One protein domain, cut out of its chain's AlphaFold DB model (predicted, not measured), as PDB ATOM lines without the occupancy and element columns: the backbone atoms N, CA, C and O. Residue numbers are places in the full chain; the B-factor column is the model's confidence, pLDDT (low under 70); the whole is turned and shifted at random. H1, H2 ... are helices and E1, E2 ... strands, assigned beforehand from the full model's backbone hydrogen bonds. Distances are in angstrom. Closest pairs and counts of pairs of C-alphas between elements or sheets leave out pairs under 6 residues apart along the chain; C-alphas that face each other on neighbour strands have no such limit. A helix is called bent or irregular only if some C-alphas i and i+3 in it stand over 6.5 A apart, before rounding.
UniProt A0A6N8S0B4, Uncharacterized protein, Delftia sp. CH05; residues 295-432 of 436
ATOM      1  N   THR A 295      -5.226  58.126 -36.812       68.50
ATOM      2  CA  THR A 295      -6.287  57.209 -37.236       68.50
ATOM      3  C   THR A 295      -6.682  56.273 -36.099       68.50
ATOM      4  O   THR A 295      -5.884  55.458 -35.642       68.50
ATOM      5  N   THR A 296      -7.932  56.374 -35.650       80.00
ATOM      6  CA  THR A 296      -8.471  55.547 -34.561       80.00
ATOM      7  C   THR A 296      -8.938  54.185 -35.099       80.00
ATOM      8  O   THR A 296      -9.374  54.080 -36.244       80.00
ATOM      9  N   SER A 297      -8.840  53.124 -34.290       84.25
ATOM     10  CA  SER A 297      -9.459  51.814 -34.570       84.25
ATOM     11  C   SER A 297     -10.920  51.815 -34.120       84.25
ATOM     12  O   SER A 297     -11.226  52.343 -33.046       84.25
ATOM     13  N   ILE A 298     -11.817  51.192 -34.892       85.25
ATOM     14  CA  ILE A 298     -13.241  51.108 -34.531       85.25
ATOM     15  C   ILE A 298     -13.434  50.345 -33.222       85.25
ATOM     16  O   ILE A 298     -14.294  50.701 -32.422       85.25
ATOM     17  N   SER A 299     -12.591  49.342 -32.966       83.38
ATOM     18  CA  SER A 299     -12.630  48.539 -31.743       83.38
ATOM     19  C   SER A 299     -12.252  49.369 -30.513       83.38
ATOM     20  O   SER A 299     -12.953  49.331 -29.504       83.38
ATOM     21  N   ASN A 300     -11.187  50.174 -30.613       84.69
ATOM     22  CA  ASN A 300     -10.788  51.104 -29.550       84.69
ATOM     23  C   ASN A 300     -11.866  52.163 -29.303       84.69
ATOM     24  O   ASN A 300     -12.247  52.406 -28.161       84.69
ATOM     25  N   PHE A 301     -12.378  52.763 -30.381       85.75
ATOM     26  CA  PHE A 301     -13.442  53.754 -30.291       85.75
ATOM     27  C   PHE A 301     -14.697  53.172 -29.635       85.75
ATOM     28  O   PHE A 301     -15.255  53.787 -28.732       85.75
ATOM     29  N   ALA A 302     -15.127  51.978 -30.055       86.94
ATOM     30  CA  ALA A 302     -16.275  51.292 -29.474       86.94
ATOM     31  C   ALA A 302     -16.070  51.043 -27.977       86.94
ATOM     32  O   ALA A 302     -16.955  51.355 -27.186       86.94
ATOM     33  N   PHE A 303     -14.901  50.543 -27.570       85.31
ATOM     34  CA  PHE A 303     -14.588  50.324 -26.158       85.31
ATOM     35  C   PHE A 303     -14.675  51.619 -25.333       85.31
ATOM     36  O   PHE A 303     -15.357  51.657 -24.305       85.31
ATOM     37  N   ASP A 304     -14.049  52.703 -25.797       86.06
ATOM     38  CA  ASP A 304     -14.113  54.013 -25.136       86.06
ATOM     39  C   ASP A 304     -15.540  54.574 -25.100       86.06
ATOM     40  O   ASP A 304     -15.948  55.209 -24.126       86.06
ATOM     41  N   PHE A 305     -16.316  54.336 -26.155       86.50
ATOM     42  CA  PHE A 305     -17.696  54.782 -26.256       86.50
ATOM     43  C   PHE A 305     -18.604  54.048 -25.264       86.50
ATOM     44  O   PHE A 305     -19.281  54.687 -24.457       86.50
ATOM     45  N   TYR A 306     -18.608  52.713 -25.291       86.19
ATOM     46  CA  TYR A 306     -19.481  51.893 -24.447       86.19
ATOM     47  C   TYR A 306     -19.054  51.883 -22.976       86.19
ATOM     48  O   TYR A 306     -19.903  51.715 -22.109       86.19
ATOM     49  N   SER A 307     -17.777  52.121 -22.663       84.56
ATOM     50  CA  SER A 307     -17.332  52.280 -21.269       84.56
ATOM     51  C   SER A 307     -17.796  53.589 -20.623       84.56
ATOM     52  O   SER A 307     -17.936  53.652 -19.404       84.56
ATOM     53  N   ARG A 308     -18.038  54.637 -21.423       83.06
ATOM     54  CA  ARG A 308     -18.461  55.968 -20.946       83.06
ATOM     55  C   ARG A 308     -19.960  56.207 -21.043       83.06
ATOM     56  O   ARG A 308     -20.452  57.204 -20.518       83.06
ATOM     57  N   THR A 309     -20.669  55.343 -21.755       71.50
ATOM     58  CA  THR A 309     -22.093  55.501 -22.013       71.50
ATOM     59  C   THR A 309     -22.850  54.409 -21.274       71.50
ATOM     60  O   THR A 309     -22.631  53.236 -21.547       71.50
ATOM     61  N   ASP A 310     -23.741  54.795 -20.354       61.66
ATOM     62  CA  ASP A 310     -24.622  53.869 -19.622       61.66
ATOM     63  C   ASP A 310     -25.474  52.989 -20.571       61.66
ATOM     64  O   ASP A 310     -25.494  53.213 -21.786       61.66
ATOM     65  N   ASP A 311     -26.276  52.070 -20.005       62.94
ATOM     66  CA  ASP A 311     -27.269  51.144 -20.620       62.94
ATOM     67  C   ASP A 311     -28.271  51.754 -21.648       62.94
ATOM     68  O   ASP A 311     -29.236  51.119 -22.075       62.94
ATOM     69  N   LYS A 312     -28.086  53.004 -22.074       70.62
ATOM     70  CA  LYS A 312     -28.888  53.732 -23.068       70.62
ATOM     71  C   LYS A 312     -28.758  53.172 -24.491       70.62
ATOM     72  O   LYS A 312     -29.679  53.346 -25.289       70.62
ATOM     73  N   PHE A 313     -27.638  52.526 -24.819       78.69
ATOM     74  CA  PHE A 313     -27.377  51.951 -26.151       78.69
ATOM     75  C   PHE A 313     -27.647  50.450 -26.243       78.69
ATOM     76  O   PHE A 313     -27.980  49.923 -27.305       78.69
ATOM     77  N   LEU A 314     -27.484  49.751 -25.126       86.06
ATOM     78  CA  LEU A 314     -27.669  48.315 -25.031       86.06
ATOM     79  C   LEU A 314     -28.551  48.051 -23.831       86.06
ATOM     80  O   LEU A 314     -28.145  48.229 -22.687       86.06
ATOM     81  N   LYS A 315     -29.772  47.607 -24.103       87.88
ATOM     82  CA  LYS A 315     -30.734  47.292 -23.060       87.88
ATOM     83  C   LYS A 315     -30.749  45.797 -22.810       87.88
ATOM     84  O   LYS A 315     -31.030  45.021 -23.724       87.88
ATOM     85  N   PHE A 316     -30.544  45.390 -21.563       89.69
ATOM     86  CA  PHE A 316     -30.821  44.016 -21.164       89.69
ATOM     87  C   PHE A 316     -32.334  43.785 -21.066       89.69
ATOM     88  O   PHE A 316     -33.061  44.503 -20.374       89.69
ATOM     89  N   VAL A 317     -32.828  42.777 -21.777       89.69
ATOM     90  CA  VAL A 317     -34.243  42.410 -21.832       89.69
ATOM     91  C   VAL A 317     -34.389  40.960 -21.390       89.69
ATOM     92  O   VAL A 317     -33.849  40.067 -22.030       89.69
ATOM     93  N   LYS A 318     -35.168  40.718 -20.329       87.81
ATOM     94  CA  LYS A 318     -35.395  39.367 -19.781       87.81
ATOM     95  C   LYS A 318     -36.398  38.524 -20.582       87.81
ATOM     96  O   LYS A 318     -36.265  37.309 -20.618       87.81
ATOM     97  N   HIS A 319     -37.387  39.145 -21.234       83.12
ATOM     98  CA  HIS A 319     -38.473  38.441 -21.937       83.12
ATOM     99  C   HIS A 319     -38.497  38.719 -23.461       83.12
ATOM    100  O   HIS A 319     -38.107  39.799 -23.909       83.12
ATOM    101  N   PRO A 320     -38.953  37.778 -24.312       80.69
ATOM    102  CA  PRO A 320     -39.294  36.388 -23.993       80.69
ATOM    103  C   PRO A 320     -38.084  35.548 -23.558       80.69
ATOM    104  O   PRO A 320     -38.286  34.559 -22.871       80.69
ATOM    105  N   LYS A 321     -36.860  35.970 -23.906       85.19
ATOM    106  CA  LYS A 321     -35.598  35.352 -23.472       85.19
ATOM    107  C   LYS A 321     -34.570  36.414 -23.051       85.19
ATOM    108  O   LYS A 321     -34.585  37.485 -23.684       85.19
ATOM    109  N   PRO A 322     -33.699  36.137 -22.059       89.69
ATOM    110  CA  PRO A 322     -32.645  37.051 -21.618       89.69
ATOM    111  C   PRO A 322     -31.680  37.374 -22.756       89.69
ATOM    112  O   PRO A 322     -31.084  36.464 -23.316       89.69
ATOM    113  N   ARG A 323     -31.550  38.653 -23.121       90.00
ATOM    114  CA  ARG A 323     -30.644  39.111 -24.187       90.00
ATOM    115  C   ARG A 323     -30.353  40.603 -24.090       90.00
ATOM    116  O   ARG A 323     -31.161  41.361 -23.547       90.00
ATOM    117  N   TYR A 324     -29.257  41.036 -24.694       90.69
ATOM    118  CA  TYR A 324     -29.007  42.444 -24.979       90.69
ATOM    119  C   TYR A 324     -29.675  42.842 -26.294       90.69
ATOM    120  O   TYR A 324     -29.594  42.142 -27.300       90.69
ATOM    121  N   VAL A 325     -30.364  43.978 -26.274       88.12
ATOM    122  CA  VAL A 325     -31.018  44.570 -27.438       88.12
ATOM    123  C   VAL A 325     -30.367  45.912 -27.719       88.12
ATOM    124  O   VAL A 325     -30.286  46.761 -26.833       88.12
ATOM    125  N   ILE A 326     -29.936  46.102 -28.963       85.94
ATOM    126  CA  ILE A 326     -29.429  47.385 -29.439       85.94
ATOM    127  C   ILE A 326     -30.589  48.372 -29.499       85.94
ATOM    128  O   ILE A 326     -31.561  48.179 -30.236       85.94
ATOM    129  N   THR A 327     -30.464  49.451 -28.743       79.25
ATOM    130  CA  THR A 327     -31.261  50.657 -28.907       79.25
ATOM    131  C   THR A 327     -30.360  51.682 -29.564       79.25
ATOM    132  O   THR A 327     -29.295  51.985 -29.045       79.25
ATOM    133  N   LEU A 328     -30.752  52.196 -30.728       68.81
ATOM    134  CA  LEU A 328     -30.007  53.266 -31.380       68.81
ATOM    135  C   LEU A 328     -30.556  54.608 -30.879       68.81
ATOM    136  O   LEU A 328     -31.599  55.047 -31.369       68.81
ATOM    137  N   PRO A 329     -29.948  55.262 -29.882       60.78
ATOM    138  CA  PRO A 329     -30.295  56.633 -29.580       60.78
ATOM    139  C   PRO A 329     -29.788  57.525 -30.714       60.78
ATOM    140  O   PRO A 329     -28.699  57.334 -31.260       60.78
ATOM    141  N   SER A 330     -30.590  58.527 -31.048       63.38
ATOM    142  CA  SER A 330     -30.212  59.620 -31.938       63.38
ATOM    143  C   SER A 330     -29.134  60.463 -31.253       63.38
ATOM    144  O   SER A 330     -29.431  61.461 -30.603       63.38
ATOM    145  N   HIS A 331     -27.884  60.005 -31.308       68.75
ATOM    146  CA  HIS A 331     -26.744  60.699 -30.723       68.75
ATOM    147  C   HIS A 331     -25.943  61.373 -31.837       68.75
ATOM    148  O   HIS A 331     -25.403  60.702 -32.711       68.75
ATOM    149  N   GLU A 332     -25.819  62.697 -31.785       68.62
ATOM    150  CA  GLU A 332     -25.191  63.519 -32.834       68.62
ATOM    151  C   GLU A 332     -23.770  63.051 -33.193       68.62
ATOM    152  O   GLU A 332     -23.471  62.828 -34.360       68.62
ATOM    153  N   LYS A 333     -22.939  62.737 -32.187       70.56
ATOM    154  CA  LYS A 333     -21.594  62.161 -32.400       70.56
ATOM    155  C   LYS A 333     -21.570  60.849 -33.195       70.56
ATOM    156  O   LYS A 333     -20.585  60.573 -33.862       70.56
ATOM    157  N   ILE A 334     -22.614  60.022 -33.109       73.50
ATOM    158  CA  ILE A 334     -22.716  58.786 -33.902       73.50
ATOM    159  C   ILE A 334     -23.065  59.141 -35.338       73.50
ATOM    160  O   ILE A 334     -22.437  58.634 -36.260       73.50
ATOM    161  N   HIS A 335     -24.015  60.054 -35.536       76.38
ATOM    162  CA  HIS A 335     -24.343  60.527 -36.874       76.38
ATOM    163  C   HIS A 335     -23.116  61.094 -37.589       76.38
ATOM    164  O   HIS A 335     -22.815  60.664 -38.699       76.38
ATOM    165  N   GLU A 336     -22.371  61.987 -36.942       77.81
ATOM    166  CA  GLU A 336     -21.163  62.588 -37.514       77.81
ATOM    167  C   GLU A 336     -20.107  61.530 -37.870       77.81
ATOM    168  O   GLU A 336     -19.561  61.541 -38.969       77.81
ATOM    169  N   LEU A 337     -19.878  60.559 -36.984       78.38
ATOM    170  CA  LEU A 337     -18.846  59.540 -37.164       78.38
ATOM    171  C   LEU A 337     -19.155  58.528 -38.271       78.38
ATOM    172  O   LEU A 337     -18.251  58.067 -38.964       78.38
ATOM    173  N   PHE A 338     -20.418  58.121 -38.403       82.50
ATOM    174  CA  PHE A 338     -20.798  57.103 -39.383       82.50
ATOM    175  C   PHE A 338     -21.142  57.699 -40.747       82.50
ATOM    176  O   PHE A 338     -20.978  56.995 -41.743       82.50
ATOM    177  N   SER A 339     -21.533  58.978 -40.805       81.62
ATOM    178  CA  SER A 339     -21.748  59.704 -42.063       81.62
ATOM    179  C   SER A 339     -20.455  60.248 -42.678       81.62
ATOM    180  O   SER A 339     -20.396  60.410 -43.898       81.62
ATOM    181  N   SER A 340     -19.402  60.484 -41.886       84.25
ATOM    182  CA  SER A 340     -18.129  61.003 -42.391       84.25
ATOM    183  C   SER A 340     -17.338  59.979 -43.218       84.25
ATOM    184  O   SER A 340     -17.331  58.773 -42.942       84.25
ATOM    185  N   ASP A 341     -16.592  60.491 -44.202       84.00
ATOM    186  CA  ASP A 341     -15.618  59.733 -45.010       84.00
ATOM    187  C   ASP A 341     -14.284  59.500 -44.276       84.00
ATOM    188  O   ASP A 341     -13.318  58.999 -44.852       84.00
ATOM    189  N   THR A 342     -14.197  59.864 -42.991       85.12
ATOM    190  CA  THR A 342     -12.999  59.595 -42.191       85.12
ATOM    191  C   THR A 342     -12.840  58.094 -42.010       85.12
ATOM    192  O   THR A 342     -13.737  57.437 -41.479       85.12
ATOM    193  N   LEU A 343     -11.696  57.564 -42.433       85.25
ATOM    194  CA  LEU A 343     -11.419  56.134 -42.396       85.25
ATOM    195  C   LEU A 343     -10.871  55.718 -41.031       85.25
ATOM    196  O   LEU A 343      -9.977  56.370 -40.486       85.25
ATOM    197  N   PHE A 344     -11.369  54.602 -40.513       87.25
ATOM    198  CA  PHE A 344     -10.762  53.881 -39.399       87.25
ATOM    199  C   PHE A 344      -9.639  52.963 -39.891       87.25
ATOM    200  O   PHE A 344      -9.500  52.705 -41.088       87.25
ATOM    201  N   LEU A 345      -8.825  52.449 -38.967       84.12
ATOM    202  CA  LEU A 345      -7.757  51.500 -39.313       84.12
ATOM    203  C   LEU A 345      -8.297  50.263 -40.047       84.12
ATOM    204  O   LEU A 345      -7.690  49.809 -41.016       84.12
ATOM    205  N   GLU A 346      -9.448  49.756 -39.613       85.25
ATOM    206  CA  GLU A 346     -10.143  48.626 -40.225       85.25
ATOM    207  C   GLU A 346     -10.658  48.969 -41.635       85.25
ATOM    208  O   GLU A 346     -10.512  48.159 -42.547       85.25
ATOM    209  N   ASP A 347     -11.156  50.192 -41.853       87.12
ATOM    210  CA  ASP A 347     -11.611  50.662 -43.170       87.12
ATOM    211  C   ASP A 347     -10.444  50.708 -44.177       87.12
ATOM    212  O   ASP A 347     -10.554  50.237 -45.310       87.12
ATOM    213  N   ILE A 348      -9.290  51.239 -43.747       84.19
ATOM    214  CA  ILE A 348      -8.063  51.297 -44.561       84.19
ATOM    215  C   ILE A 348      -7.589  49.888 -44.919       84.19
ATOM    216  O   ILE A 348      -7.111  49.655 -46.031       84.19
ATOM    217  N   PHE A 349      -7.692  48.945 -43.984       80.06
ATOM    218  CA  PHE A 349      -7.306  47.562 -44.223       80.06
ATOM    219  C   PHE A 349      -8.201  46.894 -45.266       80.06
ATOM    220  O   PHE A 349      -7.678  46.324 -46.224       80.06
ATOM    221  N   SER A 350      -9.522  47.038 -45.135       83.81
ATOM    222  CA  SER A 350     -10.480  46.526 -46.119       83.81
ATOM    223  C   SER A 350     -10.209  47.084 -47.518       83.81
ATOM    224  O   SER A 350     -10.178  46.323 -48.482       83.81
ATOM    225  N   LEU A 351      -9.912  48.384 -47.637       84.94
ATOM    226  CA  LEU A 351      -9.545  49.007 -48.918       84.94
ATOM    227  C   LEU A 351      -8.237  48.462 -49.499       84.94
ATOM    228  O   LEU A 351      -8.131  48.278 -50.709       84.94
ATOM    229  N   LYS A 352      -7.232  48.202 -48.657       81.44
ATOM    230  CA  LYS A 352      -5.953  47.628 -49.100       81.44
ATOM    231  C   LYS A 352      -6.095  46.189 -49.582       81.44
ATOM    232  O   LYS A 352      -5.416  45.825 -50.537       81.44
ATOM    233  N   ILE A 353      -6.934  45.385 -48.928       80.31
ATOM    234  CA  ILE A 353      -7.243  44.025 -49.389       80.31
ATOM    235  C   ILE A 353      -7.939  44.101 -50.742       80.31
ATOM    236  O   ILE A 353      -7.443  43.517 -51.700       80.31
ATOM    237  N   LEU A 354      -9.008  44.893 -50.832       82.88
ATOM    238  CA  LEU A 354      -9.777  45.041 -52.064       82.88
ATOM    239  C   LEU A 354      -8.895  45.513 -53.230       82.88
ATOM    240  O   LEU A 354      -8.941  44.948 -54.315       82.88
ATOM    241  N   GLY A 355      -8.011  46.488 -52.998       81.62
ATOM    242  CA  GLY A 355      -7.088  46.945 -54.038       81.62
ATOM    243  C   GLY A 355      -5.998  45.960 -54.424       81.62
ATOM    244  O   GLY A 355      -5.590  45.931 -55.585       81.62
ATOM    245  N   ALA A 356      -5.562  45.108 -53.501       78.19
ATOM    246  CA  ALA A 356      -4.659  44.017 -53.842       78.19
ATOM    247  C   ALA A 356      -5.353  42.947 -54.704       78.19
ATOM    248  O   ALA A 356      -4.723  42.424 -55.620       78.19
ATOM    249  N   GLU A 357      -6.624  42.642 -54.427       78.88
ATOM    250  CA  GLU A 357      -7.424  41.671 -55.189       78.88
ATOM    251  C   GLU A 357      -7.765  42.179 -56.598       78.88
ATOM    252  O   GLU A 357      -7.635  41.431 -57.567       78.88
ATOM    253  N   ASP A 358      -8.112  43.462 -56.724       77.75
ATOM    254  CA  ASP A 358      -8.478  44.080 -58.004       77.75
ATOM    255  C   ASP A 358      -7.277  44.624 -58.801       77.75
ATOM    256  O   ASP A 358      -7.443  45.106 -59.920       77.75
ATOM    257  N   TYR A 359      -6.057  44.543 -58.257       78.56
ATOM    258  CA  TYR A 359      -4.845  45.154 -58.823       78.56
ATOM    259  C   TYR A 359      -4.973  46.674 -59.052       78.56
ATOM    260  O   TYR A 359      -4.466  47.218 -60.038       78.56
ATOM    261  N   VAL A 360      -5.640  47.379 -58.132       81.94
ATOM    262  CA  VAL A 360      -5.886  48.828 -58.200       81.94
ATOM    263  C   VAL A 360      -5.414  49.519 -56.913       81.94
ATOM    264  O   VAL A 360      -5.484  48.971 -55.817       81.94
ATOM    265  N   GLU A 361      -4.923  50.755 -57.037       77.12
ATOM    266  CA  GLU A 361      -4.566  51.594 -55.884       77.12
ATOM    267  C   GLU A 361      -5.805  51.885 -55.003       77.12
ATOM    268  O   GLU A 361      -6.834  52.310 -55.541       77.12
ATOM    269  N   PRO A 362      -5.731  51.716 -53.665       72.75
ATOM    270  CA  PRO A 362      -6.866  51.908 -52.752       72.75
ATOM    271  C   PRO A 362      -7.593  53.253 -52.906       72.75
ATOM    272  O   PRO A 362      -8.820  53.320 -52.803       72.75
ATOM    273  N   GLU A 363      -6.853  54.322 -53.206       77.50
ATOM    274  CA  GLU A 363      -7.373  55.681 -53.390       77.50
ATOM    275  C   GLU A 363      -8.304  55.804 -54.603       77.50
ATOM    276  O   GLU A 363      -9.157  56.689 -54.641       77.50
ATOM    277  N   ARG A 364      -8.161  54.919 -55.596       78.50
ATOM    278  CA  ARG A 364      -9.017  54.901 -56.790       78.50
ATOM    279  C   ARG A 364     -10.281  54.076 -56.588       78.50
ATOM    280  O   ARG A 364     -11.268  54.323 -57.268       78.50
ATOM    281  N   ILE A 365     -10.256  53.119 -55.664       84.12
ATOM    282  CA  ILE A 365     -11.349  52.162 -55.441       84.12
ATOM    283  C   ILE A 365     -12.447  52.760 -54.570       84.12
ATOM    284  O   ILE A 365     -13.624  52.490 -54.779       84.12
ATOM    285  N   ILE A 366     -12.067  53.597 -53.605       85.19
ATOM    286  CA  ILE A 366     -12.959  54.133 -52.570       85.19
ATOM    287  C   ILE A 366     -14.224  54.819 -53.126       85.19
ATOM    288  O   ILE A 366     -15.298  54.703 -52.532       85.19
ATOM    289  N   TYR A 367     -14.132  55.471 -54.290       86.56
ATOM    290  CA  TYR A 367     -15.250  56.164 -54.946       86.56
ATOM    291  C   TYR A 367     -15.796  55.435 -56.180       86.56
ATOM    292  O   TYR A 367     -16.605  56.000 -56.915       86.56
ATOM    293  N   THR A 368     -15.379  54.192 -56.417       87.56
ATOM    294  CA  THR A 368     -15.912  53.386 -57.516       87.56
ATOM    295  C   THR A 368     -17.388  53.065 -57.253       87.56
ATOM    296  O   THR A 368     -17.721  52.619 -56.148       87.56
ATOM    297  N   PRO A 369     -18.280  53.266 -58.240       87.94
ATOM    298  CA  PRO A 369     -19.685  52.916 -58.102       87.94
ATOM    299  C   PRO A 369     -19.855  51.396 -58.109       87.94
ATOM    300  O   PRO A 369     -19.353  50.706 -58.996       87.94
ATOM    301  N   VAL A 370     -20.595  50.878 -57.132       86.19
ATOM    302  CA  VAL A 370     -20.946  49.454 -57.034       86.19
ATOM    303  C   VAL A 370     -22.332  49.212 -57.622       86.19
ATOM    304  O   VAL A 370     -22.537  48.271 -58.388       86.19
ATOM    305  N   SER A 371     -23.298  50.071 -57.290       85.56
ATOM    306  CA  SER A 371     -24.648  50.007 -57.850       85.56
ATOM    307  C   SER A 371     -25.360  51.350 -57.719       85.56
ATOM    308  O   SER A 371     -25.533  51.857 -56.611       85.56
ATOM    309  N   GLY A 372     -25.790  51.931 -58.842       84.62
ATOM    310  CA  GLY A 372     -26.435  53.245 -58.844       84.62
ATOM    311  C   GLY A 372     -25.542  54.317 -58.207       84.62
ATOM    312  O   GLY A 372     -24.429  54.540 -58.670       84.62
ATOM    313  N   GLU A 373     -26.036  54.957 -57.143       85.38
ATOM    314  CA  GLU A 373     -25.337  56.008 -56.378       85.38
ATOM    315  C   GLU A 373     -24.527  55.474 -55.176       85.38
ATOM    316  O   GLU A 373     -23.977  56.260 -54.394       85.38
ATOM    317  N   ILE A 374     -24.488  54.147 -54.993       87.94
ATOM    318  CA  ILE A 374     -23.755  53.478 -53.912       87.94
ATOM    319  C   ILE A 374     -22.325  53.205 -54.376       87.94
ATOM    320  O   ILE A 374     -22.106  52.453 -55.331       87.94
ATOM    321  N   ASN A 375     -21.363  53.768 -53.649       89.88
ATOM    322  CA  ASN A 375     -19.931  53.603 -53.893       89.88
ATOM    323  C   ASN A 375     -19.289  52.635 -52.885       89.88
ATOM    324  O   ASN A 375     -19.896  52.265 -51.880       89.88
ATOM    325  N   VAL A 376     -18.029  52.252 -53.107       89.56
ATOM    326  CA  VAL A 376     -17.283  51.386 -52.169       89.56
ATOM    327  C   VAL A 376     -17.237  51.973 -50.755       89.56
ATOM    328  O   VAL A 376     -17.457  51.249 -49.782       89.56
ATOM    329  N   ILE A 377     -17.023  53.286 -50.617       89.38
ATOM    330  CA  ILE A 377     -17.020  53.951 -49.309       89.38
ATOM    331  C   ILE A 377     -18.342  53.768 -48.554       89.38
ATOM    332  O   ILE A 377     -18.332  53.530 -47.351       89.38
ATOM    333  N   ASP A 378     -19.478  53.788 -49.251       89.38
ATOM    334  CA  ASP A 378     -20.802  53.613 -48.651       89.38
ATOM    335  C   ASP A 378     -20.957  52.204 -48.037       89.38
ATOM    336  O   ASP A 378     -21.505  52.035 -46.940       89.38
ATOM    337  N   ILE A 379     -20.404  51.188 -48.707       90.25
ATOM    338  CA  ILE A 379     -20.359  49.807 -48.207       90.25
ATOM    339  C   ILE A 379     -19.469  49.717 -46.966       90.25
ATOM    340  O   ILE A 379     -19.881  49.136 -45.960       90.25
ATOM    341  N   ILE A 380     -18.285  50.331 -47.001       90.38
ATOM    342  CA  ILE A 380     -17.343  50.337 -45.873       90.38
ATOM    343  C   ILE A 380     -17.963  50.999 -44.646       90.38
ATOM    344  O   ILE A 380     -17.933  50.428 -43.556       90.38
ATOM    345  N   LYS A 381     -18.605  52.161 -44.804       89.81
ATOM    346  CA  LYS A 381     -19.289  52.824 -43.687       89.81
ATOM    347  C   LYS A 381     -20.404  51.953 -43.099       89.81
ATOM    348  O   LYS A 381     -20.609  51.951 -41.884       89.81
ATOM    349  N   THR A 382     -21.109  51.199 -43.944       89.88
ATOM    350  CA  THR A 382     -22.162  50.272 -43.507       89.88
ATOM    351  C   THR A 382     -21.571  49.111 -42.707       89.88
ATOM    352  O   THR A 382     -22.050  48.815 -41.613       89.88
ATOM    353  N   GLN A 383     -20.493  48.494 -43.197       89.81
ATOM    354  CA  GLN A 383     -19.759  47.454 -42.467       89.81
ATOM    355  C   GLN A 383     -19.263  47.973 -41.115       89.81
ATOM    356  O   GLN A 383     -19.485  47.335 -40.088       89.81
ATOM    357  N   ARG A 384     -18.674  49.170 -41.097       89.25
ATOM    358  CA  ARG A 384     -18.210  49.856 -39.890       89.25
ATOM    359  C   ARG A 384     -19.316  50.033 -38.848       89.25
ATOM    360  O   ARG A 384     -19.066  49.789 -37.667       89.25
ATOM    361  N   LEU A 385     -20.528  50.422 -39.259       88.44
ATOM    362  CA  LEU A 385     -21.682  50.519 -38.357       88.44
ATOM    363  C   LEU A 385     -21.986  49.168 -37.699       88.44
ATOM    364  O   LEU A 385     -22.087  49.096 -36.475       88.44
ATOM    365  N   PHE A 386     -22.102  48.094 -38.481       88.19
ATOM    366  CA  PHE A 386     -22.399  46.771 -37.927       88.19
ATOM    367  C   PHE A 386     -21.266  46.236 -37.045       88.19
ATOM    368  O   PHE A 386     -21.546  45.700 -35.973       88.19
ATOM    369  N   SER A 387     -20.007  46.472 -37.416       87.69
ATOM    370  CA  SER A 387     -18.847  46.155 -36.579       87.69
ATOM    371  C   SER A 387     -18.909  46.886 -35.237       87.69
ATOM    372  O   SER A 387     -18.732  46.271 -34.189       87.69
ATOM    373  N   PHE A 388     -19.236  48.182 -35.230       88.62
ATOM    374  CA  PHE A 388     -19.411  48.953 -33.997       88.62
ATOM    375  C   PHE A 388     -20.534  48.405 -33.103       88.62
ATOM    376  O   PHE A 388     -20.373  48.309 -31.882       88.62
ATOM    377  N   LEU A 389     -21.667  48.019 -33.694       88.12
ATOM    378  CA  LEU A 389     -22.777  47.402 -32.964       88.12
ATOM    379  C   LEU A 389     -22.377  46.048 -32.362       88.12
ATOM    380  O   LEU A 389     -22.679  45.773 -31.198       88.12
ATOM    381  N   GLN A 390     -21.652  45.225 -33.124       88.19
ATOM    382  CA  GLN A 390     -21.149  43.933 -32.664       88.19
ATOM    383  C   GLN A 390     -20.171  44.095 -31.490       88.19
ATOM    384  O   GLN A 390     -20.279  43.366 -30.503       88.19
ATOM    385  N   GLN A 391     -19.266  45.080 -31.545       87.81
ATOM    386  CA  GLN A 391     -18.360  45.392 -30.431       87.81
ATOM    387  C   GLN A 391     -19.123  45.797 -29.165       87.81
ATOM    388  O   GLN A 391     -18.750  45.386 -28.067       87.81
ATOM    389  N   GLY A 392     -20.228  46.530 -29.309       88.44
ATOM    390  CA  GLY A 392     -21.120  46.846 -28.193       88.44
ATOM    391  C   GLY A 392     -21.711  45.602 -27.541       88.44
ATOM    392  O   GLY A 392     -21.613  45.430 -26.326       88.44
ATOM    393  N   ILE A 393     -22.272  44.696 -28.346       89.19
ATOM    394  CA  ILE A 393     -22.809  43.423 -27.848       89.19
ATOM    395  C   ILE A 393     -21.715  42.623 -27.123       89.19
ATOM    396  O   ILE A 393     -21.943  42.165 -26.002       89.19
ATOM    397  N   LYS A 394     -20.512  42.504 -27.709       88.44
ATOM    398  CA  LYS A 394     -19.366  41.826 -27.074       88.44
ATOM    399  C   LYS A 394     -19.004  42.464 -25.732       88.44
ATOM    400  O   LYS A 394     -18.841  41.746 -24.748       88.44
ATOM    401  N   PHE A 395     -18.920  43.794 -25.671       88.81
ATOM    402  CA  PHE A 395     -18.637  44.531 -24.439       88.81
ATOM    403  C   PHE A 395     -19.678  44.238 -23.349       88.81
ATOM    404  O   PHE A 395     -19.313  43.876 -22.231       88.81
ATOM    405  N   ALA A 396     -20.969  44.319 -23.678       89.88
ATOM    406  CA  ALA A 396     -22.047  44.058 -22.727       89.88
ATOM    407  C   ALA A 396     -22.044  42.609 -22.210       89.88
ATOM    408  O   ALA A 396     -22.194  42.386 -21.011       89.88
ATOM    409  N   ILE A 397     -21.809  41.624 -23.084       89.88
ATOM    410  CA  ILE A 397     -21.706  40.208 -22.694       89.88
ATOM    411  C   ILE A 397     -20.486  39.969 -21.798       89.88
ATOM    412  O   ILE A 397     -20.596  39.294 -20.775       89.88
ATOM    413  N   ASN A 398     -19.327  40.531 -22.149       88.56
ATOM    414  CA  ASN A 398     -18.092  40.358 -21.382       88.56
ATOM    415  C   ASN A 398     -18.173  40.979 -19.980       88.56
ATOM    416  O   ASN A 398     -17.495  40.505 -19.068       88.56
ATOM    417  N   ASN A 399     -19.027  41.986 -19.799       88.62
ATOM    418  CA  ASN A 399     -19.309  42.612 -18.508       88.62
ATOM    419  C   ASN A 399     -20.550  42.032 -17.809       88.62
ATOM    420  O   ASN A 399     -20.889  42.456 -16.706       88.62
ATOM    421  N   HIS A 400     -21.233  41.056 -18.414       89.56
ATOM    422  CA  HIS A 400     -22.431  40.468 -17.831       89.56
ATOM    423  C   HIS A 400     -22.097  39.598 -16.613       89.56
ATOM    424  O   HIS A 400     -21.124  38.829 -16.620       89.56
ATOM    425  N   HIS A 401     -22.957  39.677 -15.595       87.31
ATOM    426  CA  HIS A 401     -22.925  38.827 -14.414       87.31
ATOM    427  C   HIS A 401     -24.304  38.195 -14.178       87.31
ATOM    428  O   HIS A 401     -25.295  38.928 -14.173       87.31
ATOM    429  N   PRO A 402     -24.363  36.874 -13.922       89.69
ATOM    430  CA  PRO A 402     -23.235  35.975 -13.642       89.69
ATOM    431  C   PRO A 402     -22.509  35.443 -14.898       89.69
ATOM    432  O   PRO A 402     -23.077  35.330 -15.980       89.69
ATOM    433  N   THR A 403     -21.227  35.078 -14.755       87.94
ATOM    434  CA  THR A 403     -20.354  34.673 -15.879       87.94
ATOM    435  C   THR A 403     -20.845  33.426 -16.619       87.94
ATOM    436  O   THR A 403     -20.666  33.330 -17.830       87.94
ATOM    437  N   PHE A 404     -21.485  32.483 -15.922       85.62
ATOM    438  CA  PHE A 404     -21.960  31.236 -16.530       85.62
ATOM    439  C   PHE A 404     -23.108  31.450 -17.536       85.62
ATOM    440  O   PHE A 404     -23.321  30.603 -18.396       85.62
ATOM    441  N   GLU A 405     -23.816  32.586 -17.483       88.94
ATOM    442  CA  GLU A 405     -24.894  32.918 -18.431       88.94
ATOM    443  C   GLU A 405     -24.378  33.555 -19.728       88.94
ATOM    444  O   GLU A 405     -25.116  33.654 -20.708       88.94
ATOM    445  N   ARG A 406     -23.106  33.972 -19.776       89.00
ATOM    446  CA  ARG A 406     -22.555  34.746 -20.901       89.00
ATOM    447  C   ARG A 406     -22.692  34.036 -22.238       89.00
ATOM    448  O   ARG A 406     -23.029  34.685 -23.220       89.00
ATOM    449  N   GLN A 407     -22.473  32.723 -22.278       85.94
ATOM    450  CA  GLN A 407     -22.598  31.946 -23.511       85.94
ATOM    451  C   GLN A 407     -24.043  31.945 -24.027       85.94
ATOM    452  O   GLN A 407     -24.288  32.182 -25.207       85.94
ATOM    453  N   LEU A 408     -25.012  31.742 -23.132       88.56
ATOM    454  CA  LEU A 408     -26.428  31.777 -23.479       88.56
ATOM    455  C   LEU A 408     -26.862  33.171 -23.954       88.56
ATOM    456  O   LEU A 408     -27.561  33.321 -24.961       88.56
ATOM    457  N   ILE A 409     -26.425  34.204 -23.238       90.94
ATOM    458  CA  ILE A 409     -26.726  35.596 -23.574       90.94
ATOM    459  C   ILE A 409     -26.069  35.976 -24.897       90.94
ATOM    460  O   ILE A 409     -26.687  36.677 -25.695       90.94
ATOM    461  N   HIS A 410     -24.863  35.483 -25.178       89.88
ATOM    462  CA  HIS A 410     -24.226  35.664 -26.473       89.88
ATOM    463  C   HIS A 410     -25.097  35.103 -27.592       89.88
ATOM    464  O   HIS A 410     -25.505  35.861 -28.468       89.88
ATOM    465  N   LEU A 411     -25.472  33.823 -27.513       89.75
ATOM    466  CA  LEU A 411     -26.274  33.166 -28.548       89.75
ATOM    467  C   LEU A 411     -27.608  33.882 -28.804       89.75
ATOM    468  O   LEU A 411     -28.058  33.989 -29.939       89.75
ATOM    469  N   THR A 412     -28.242  34.406 -27.760       90.50
ATOM    470  CA  THR A 412     -29.531  35.110 -27.863       90.50
ATOM    471  C   THR A 412     -29.415  36.583 -28.283       90.50
ATOM    472  O   THR A 412     -30.436  37.176 -28.652       90.50
ATOM    473  N   SER A 413     -28.210  37.167 -28.257       90.44
ATOM    474  CA  SER A 413     -27.963  38.595 -28.532       90.44
ATOM    475  C   SER A 413     -27.154  38.858 -29.805       90.44
ATOM    476  O   SER A 413     -27.316  39.926 -30.390       90.44
ATOM    477  N   CYS A 414     -26.296  37.927 -30.237       87.31
ATOM    478  CA  CYS A 414     -25.325  38.144 -31.317       87.31
ATOM    479  C   CYS A 414     -25.973  38.439 -32.676       87.31
ATOM    480  O   CYS A 414     -25.429  39.205 -33.464       87.31
ATOM    481  N   ILE A 415     -27.180  37.914 -32.910       87.88
ATOM    482  CA  ILE A 415     -27.974  38.192 -34.112       87.88
ATOM    483  C   ILE A 415     -29.164  39.074 -33.733       87.88
ATOM    484  O   ILE A 415     -30.243  38.561 -33.378       87.88
ATOM    485  N   PRO A 416     -28.998  40.406 -33.787       82.56
ATOM    486  CA  PRO A 416     -30.077  41.324 -33.489       82.56
ATOM    487  C   PRO A 416     -31.177  41.229 -34.551       82.56
ATOM    488  O   PRO A 416     -30.926  41.094 -35.746       82.56
ATOM    489  N   VAL A 417     -32.427  41.326 -34.097       80.81
ATOM    490  CA  VAL A 417     -33.595  41.420 -34.977       80.81
ATOM    491  C   VAL A 417     -34.124  42.836 -34.888       80.81
ATOM    492  O   VAL A 417     -34.564  43.279 -33.826       80.81
ATOM    493  N   PHE A 418     -34.098  43.529 -36.016       83.06
ATOM    494  CA  PHE A 418     -34.580  44.895 -36.133       83.06
ATOM    495  C   PHE A 418     -35.885  44.932 -36.924       83.06
ATOM    496  O   PHE A 418     -36.114  44.122 -37.827       83.06
ATOM    497  N   LYS A 419     -36.744  45.911 -36.627       84.19
ATOM    498  CA  LYS A 419     -37.852  46.231 -37.531       84.19
ATOM    499  C   LYS A 419     -37.281  46.868 -38.792       84.19
ATOM    500  O   LYS A 419     -36.290  47.593 -38.731       84.19
ATOM    501  N   ARG A 420     -37.960  46.678 -39.925       86.00
ATOM    502  CA  ARG A 420     -37.572  47.297 -41.204       86.00
ATOM    503  C   ARG A 420     -37.359  48.810 -41.076       86.00
ATOM    504  O   ARG A 420     -36.360  49.321 -41.560       86.00
ATOM    505  N   THR A 421     -38.259  49.497 -40.373       87.56
ATOM    506  CA  THR A 421     -38.172  50.945 -40.130       87.56
ATOM    507  C   THR A 421     -36.921  51.346 -39.357       87.56
ATOM    508  O   THR A 421     -36.391  52.429 -39.578       87.56
ATOM    509  N   ASP A 422     -36.453  50.494 -38.447       85.00
ATOM    510  CA  ASP A 422     -35.300  50.789 -37.596       85.00
ATOM    511  C   ASP A 422     -33.999  50.572 -38.378       85.00
ATOM    512  O   ASP A 422     -33.107  51.411 -38.303       85.00
ATOM    513  N   ILE A 423     -33.935  49.521 -39.211       86.56
ATOM    514  CA  ILE A 423     -32.828  49.313 -40.163       86.56
ATOM    515  C   ILE A 423     -32.748  50.476 -41.150       86.56
ATOM    516  O   ILE A 423     -31.669  51.010 -41.362       86.56
ATOM    517  N   GLN A 424     -33.873  50.897 -41.735       87.25
ATOM    518  CA  GLN A 424     -33.885  52.020 -42.679       87.25
ATOM    519  C   GLN A 424     -33.372  53.303 -42.028       87.25
ATOM    520  O   GLN A 424     -32.526  53.984 -42.599       87.25
ATOM    521  N   LYS A 425     -33.812  53.592 -40.797       84.06
ATOM    522  CA  LYS A 425     -33.277  54.713 -40.021       84.06
ATOM    523  C   LYS A 425     -31.776  54.564 -39.795       84.06
ATOM    524  O   LYS A 425     -31.055  55.505 -40.081       84.06
ATOM    525  N   MET A 426     -31.290  53.404 -39.356       84.19
ATOM    526  CA  MET A 426     -29.854  53.155 -39.160       84.19
ATOM    527  C   MET A 426     -29.043  53.367 -40.440       84.19
ATOM    528  O   MET A 426     -28.037  54.068 -40.420       84.19
ATOM    529  N   LEU A 427     -29.493  52.798 -41.557       86.56
ATOM    530  CA  LEU A 427     -28.804  52.912 -42.839       86.56
ATOM    531  C   LEU A 427     -28.843  54.342 -43.388       86.56
ATOM    532  O   LEU A 427     -27.846  54.782 -43.949       86.56
ATOM    533  N   SER A 428     -29.919  55.101 -43.158       84.69
ATOM    534  CA  SER A 428     -29.987  56.516 -43.558       84.69
ATOM    535  C   SER A 428     -28.963  57.402 -42.844       84.69
ATOM    536  O   SER A 428     -28.550  58.420 -43.388       84.69
ATOM    537  N   ILE A 429     -28.483  57.002 -41.657       81.88
ATOM    538  CA  ILE A 429     -27.383  57.703 -40.969       81.88
ATOM    539  C   ILE A 429     -26.090  57.589 -41.772       81.88
ATOM    540  O   ILE A 429     -25.295  58.522 -41.817       81.88
ATOM    541  N   VAL A 430     -25.879  56.422 -42.376       83.19
ATOM    542  CA  VAL A 430     -24.649  56.069 -43.078       83.19
ATOM    543  C   VAL A 430     -24.676  56.557 -44.524       83.19
ATOM    544  O   VAL A 430     -23.701  57.126 -45.009       83.19
ATOM    545  N   LEU A 431     -25.794  56.316 -45.206       82.19
ATOM    546  CA  LEU A 431     -25.948  56.485 -46.649       82.19
ATOM    547  C   LEU A 431     -26.634  57.806 -47.031       82.19
ATOM    548  O   LEU A 431     -26.638  58.175 -48.204       82.19
ATOM    549  N   GLY A 432     -27.207  58.527 -46.062       75.81
ATOM    550  CA  GLY A 432     -28.031  59.710 -46.312       75.81
ATOM    551  C   GLY A 432     -29.387  59.363 -46.940       75.81
ATOM    552  O   GLY A 432     -29.921  58.275 -46.732       75.81
TER     553      GLY A 432
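What this domain is: This is residues 295 to 432 of the 436 residues of an uncharacterized protein of Delftia sp. CH05 (UniProt A0A6N8S0B4). One long helix, H5, runs through the middle as a spine, and five shorter helices, H1, H2, H3, H6 and H7, pack on it, mostly crossed. H1 packs on one side, H2 and H7 each pack on H5 nearer its first end and meet each other near their last residues as a corner, and at the last end of H5 H6 folds back along it, with the small strand hairpin E1 and E2 packed on H5 and H6. Beyond the first end of H5 lies a thinner part with H4, E3 and much of H3, which packs on H5 through its residues 347 to 350. The printed part has 138 residues, with seven named helices and three named strands in the order H1, E1, E2, H2, H3, H4, E3, H5, H6, H7; E1 and E2 form an antiparallel sheet of two, and the class is mostly helix. The whole is compact, with a radius of gyration of the C-alphas of 16.7 A, and its outline is elongated, spanning 49 by 29 by 25 A.

How they stand to each other: H1, residues 298 to 308, touches the hub H5, residues 376 to 398, which touches five other helices. The closest C-alphas of H1 and H5, those of Ala 302 and Phe 388, are 6.0 A apart, and the two run the same way at a steep tilt of 45 degrees. E1, residues 314 to 317, and E2, residues 323 to 326, form an antiparallel hairpin, with N 315 and O 325 at 2.9 A and N 317 and O 323 at 2.8 A, within hydrogen-bond range. The closest C-alphas of E2 and H5, those of Tyr 324 and Ile 393, are 6.9 A apart. H2, residues 332 to 339, touches residues 381 to 385 of H5, opposite ways at a steep tilt of 48 degrees; the closest C-alphas, those of Phe 338 and Lys 381, are 6.3 A apart. H3, residues 345 to 358, touches H5 with residues 347 to 350 alone, the closest C-alphas being those of Asp 347 and Ile 380 at 6.3 A. With residues 351 to 355 alone H3 touches H4, residues 362 to 365, where the C-alphas of Gly 355 and Pro 362 are closest at 5.1 A. E3, residues 369 to 371, pairs with no named strand, but is paired antiparallel with residues 374 to 375. H6, residues 403 to 413, makes a helical hairpin with H5: they touch at a shallow tilt of 31 degrees, opposite ways, with the C-alphas of Ile 397 and Arg 406 closest at 5.8 A. The closest C-alphas of E2 and H6, those of Arg 323 and Ser 413, are 5.1 A apart. H7, residues 420 to 431, touches H5 at a steep tilt of 59 degrees, with the C-alphas of Asp 378 and Leu 431 closest at 6.2 A. H7 also touches H2, about perpendicular at 74 degrees, with the C-alphas of Ser 339 and Val 430 closest at 4.8 A. Among the pairs that stay apart are H1 and H7, and H3 and H6. In H1, H2, H3 and H5 every O i to N i+4 pair is within hydrogen-bond range; in H6 5 of 7 and in H7 7 of 8 are, and H4 is too short for such a pair.

Where its parts are: H1 begins at C-alpha 298, at (-13.241, 51.108, -34.531), and is 15.3 A long from first to last C-alpha. H3 measures 20.1 A. H5 runs 32.7 A from C-alpha 376 at (-17.283, 51.386, -52.169) to C-alpha 398 at (-18.092, 40.358, -21.382). H6 measures 15.3 A and is irregular, with C-alphas 404 and 407 7.0 A apart. H7 measures 15.8 A and ends at C-alpha 431, at (-25.948, 56.485, -46.649).

The domain as a whole: The two C-alphas farthest apart, those of His 319 and Tyr 359, are 50.4 A apart. The printed part has no cut; the link from H6 to H7 is short, the other links are tight, and there is no long link. The mean pLDDT of the printed part is 83.9, and the model's confidence is under 70 at residue 295, residues 310 to 311 and residues 328 to 332.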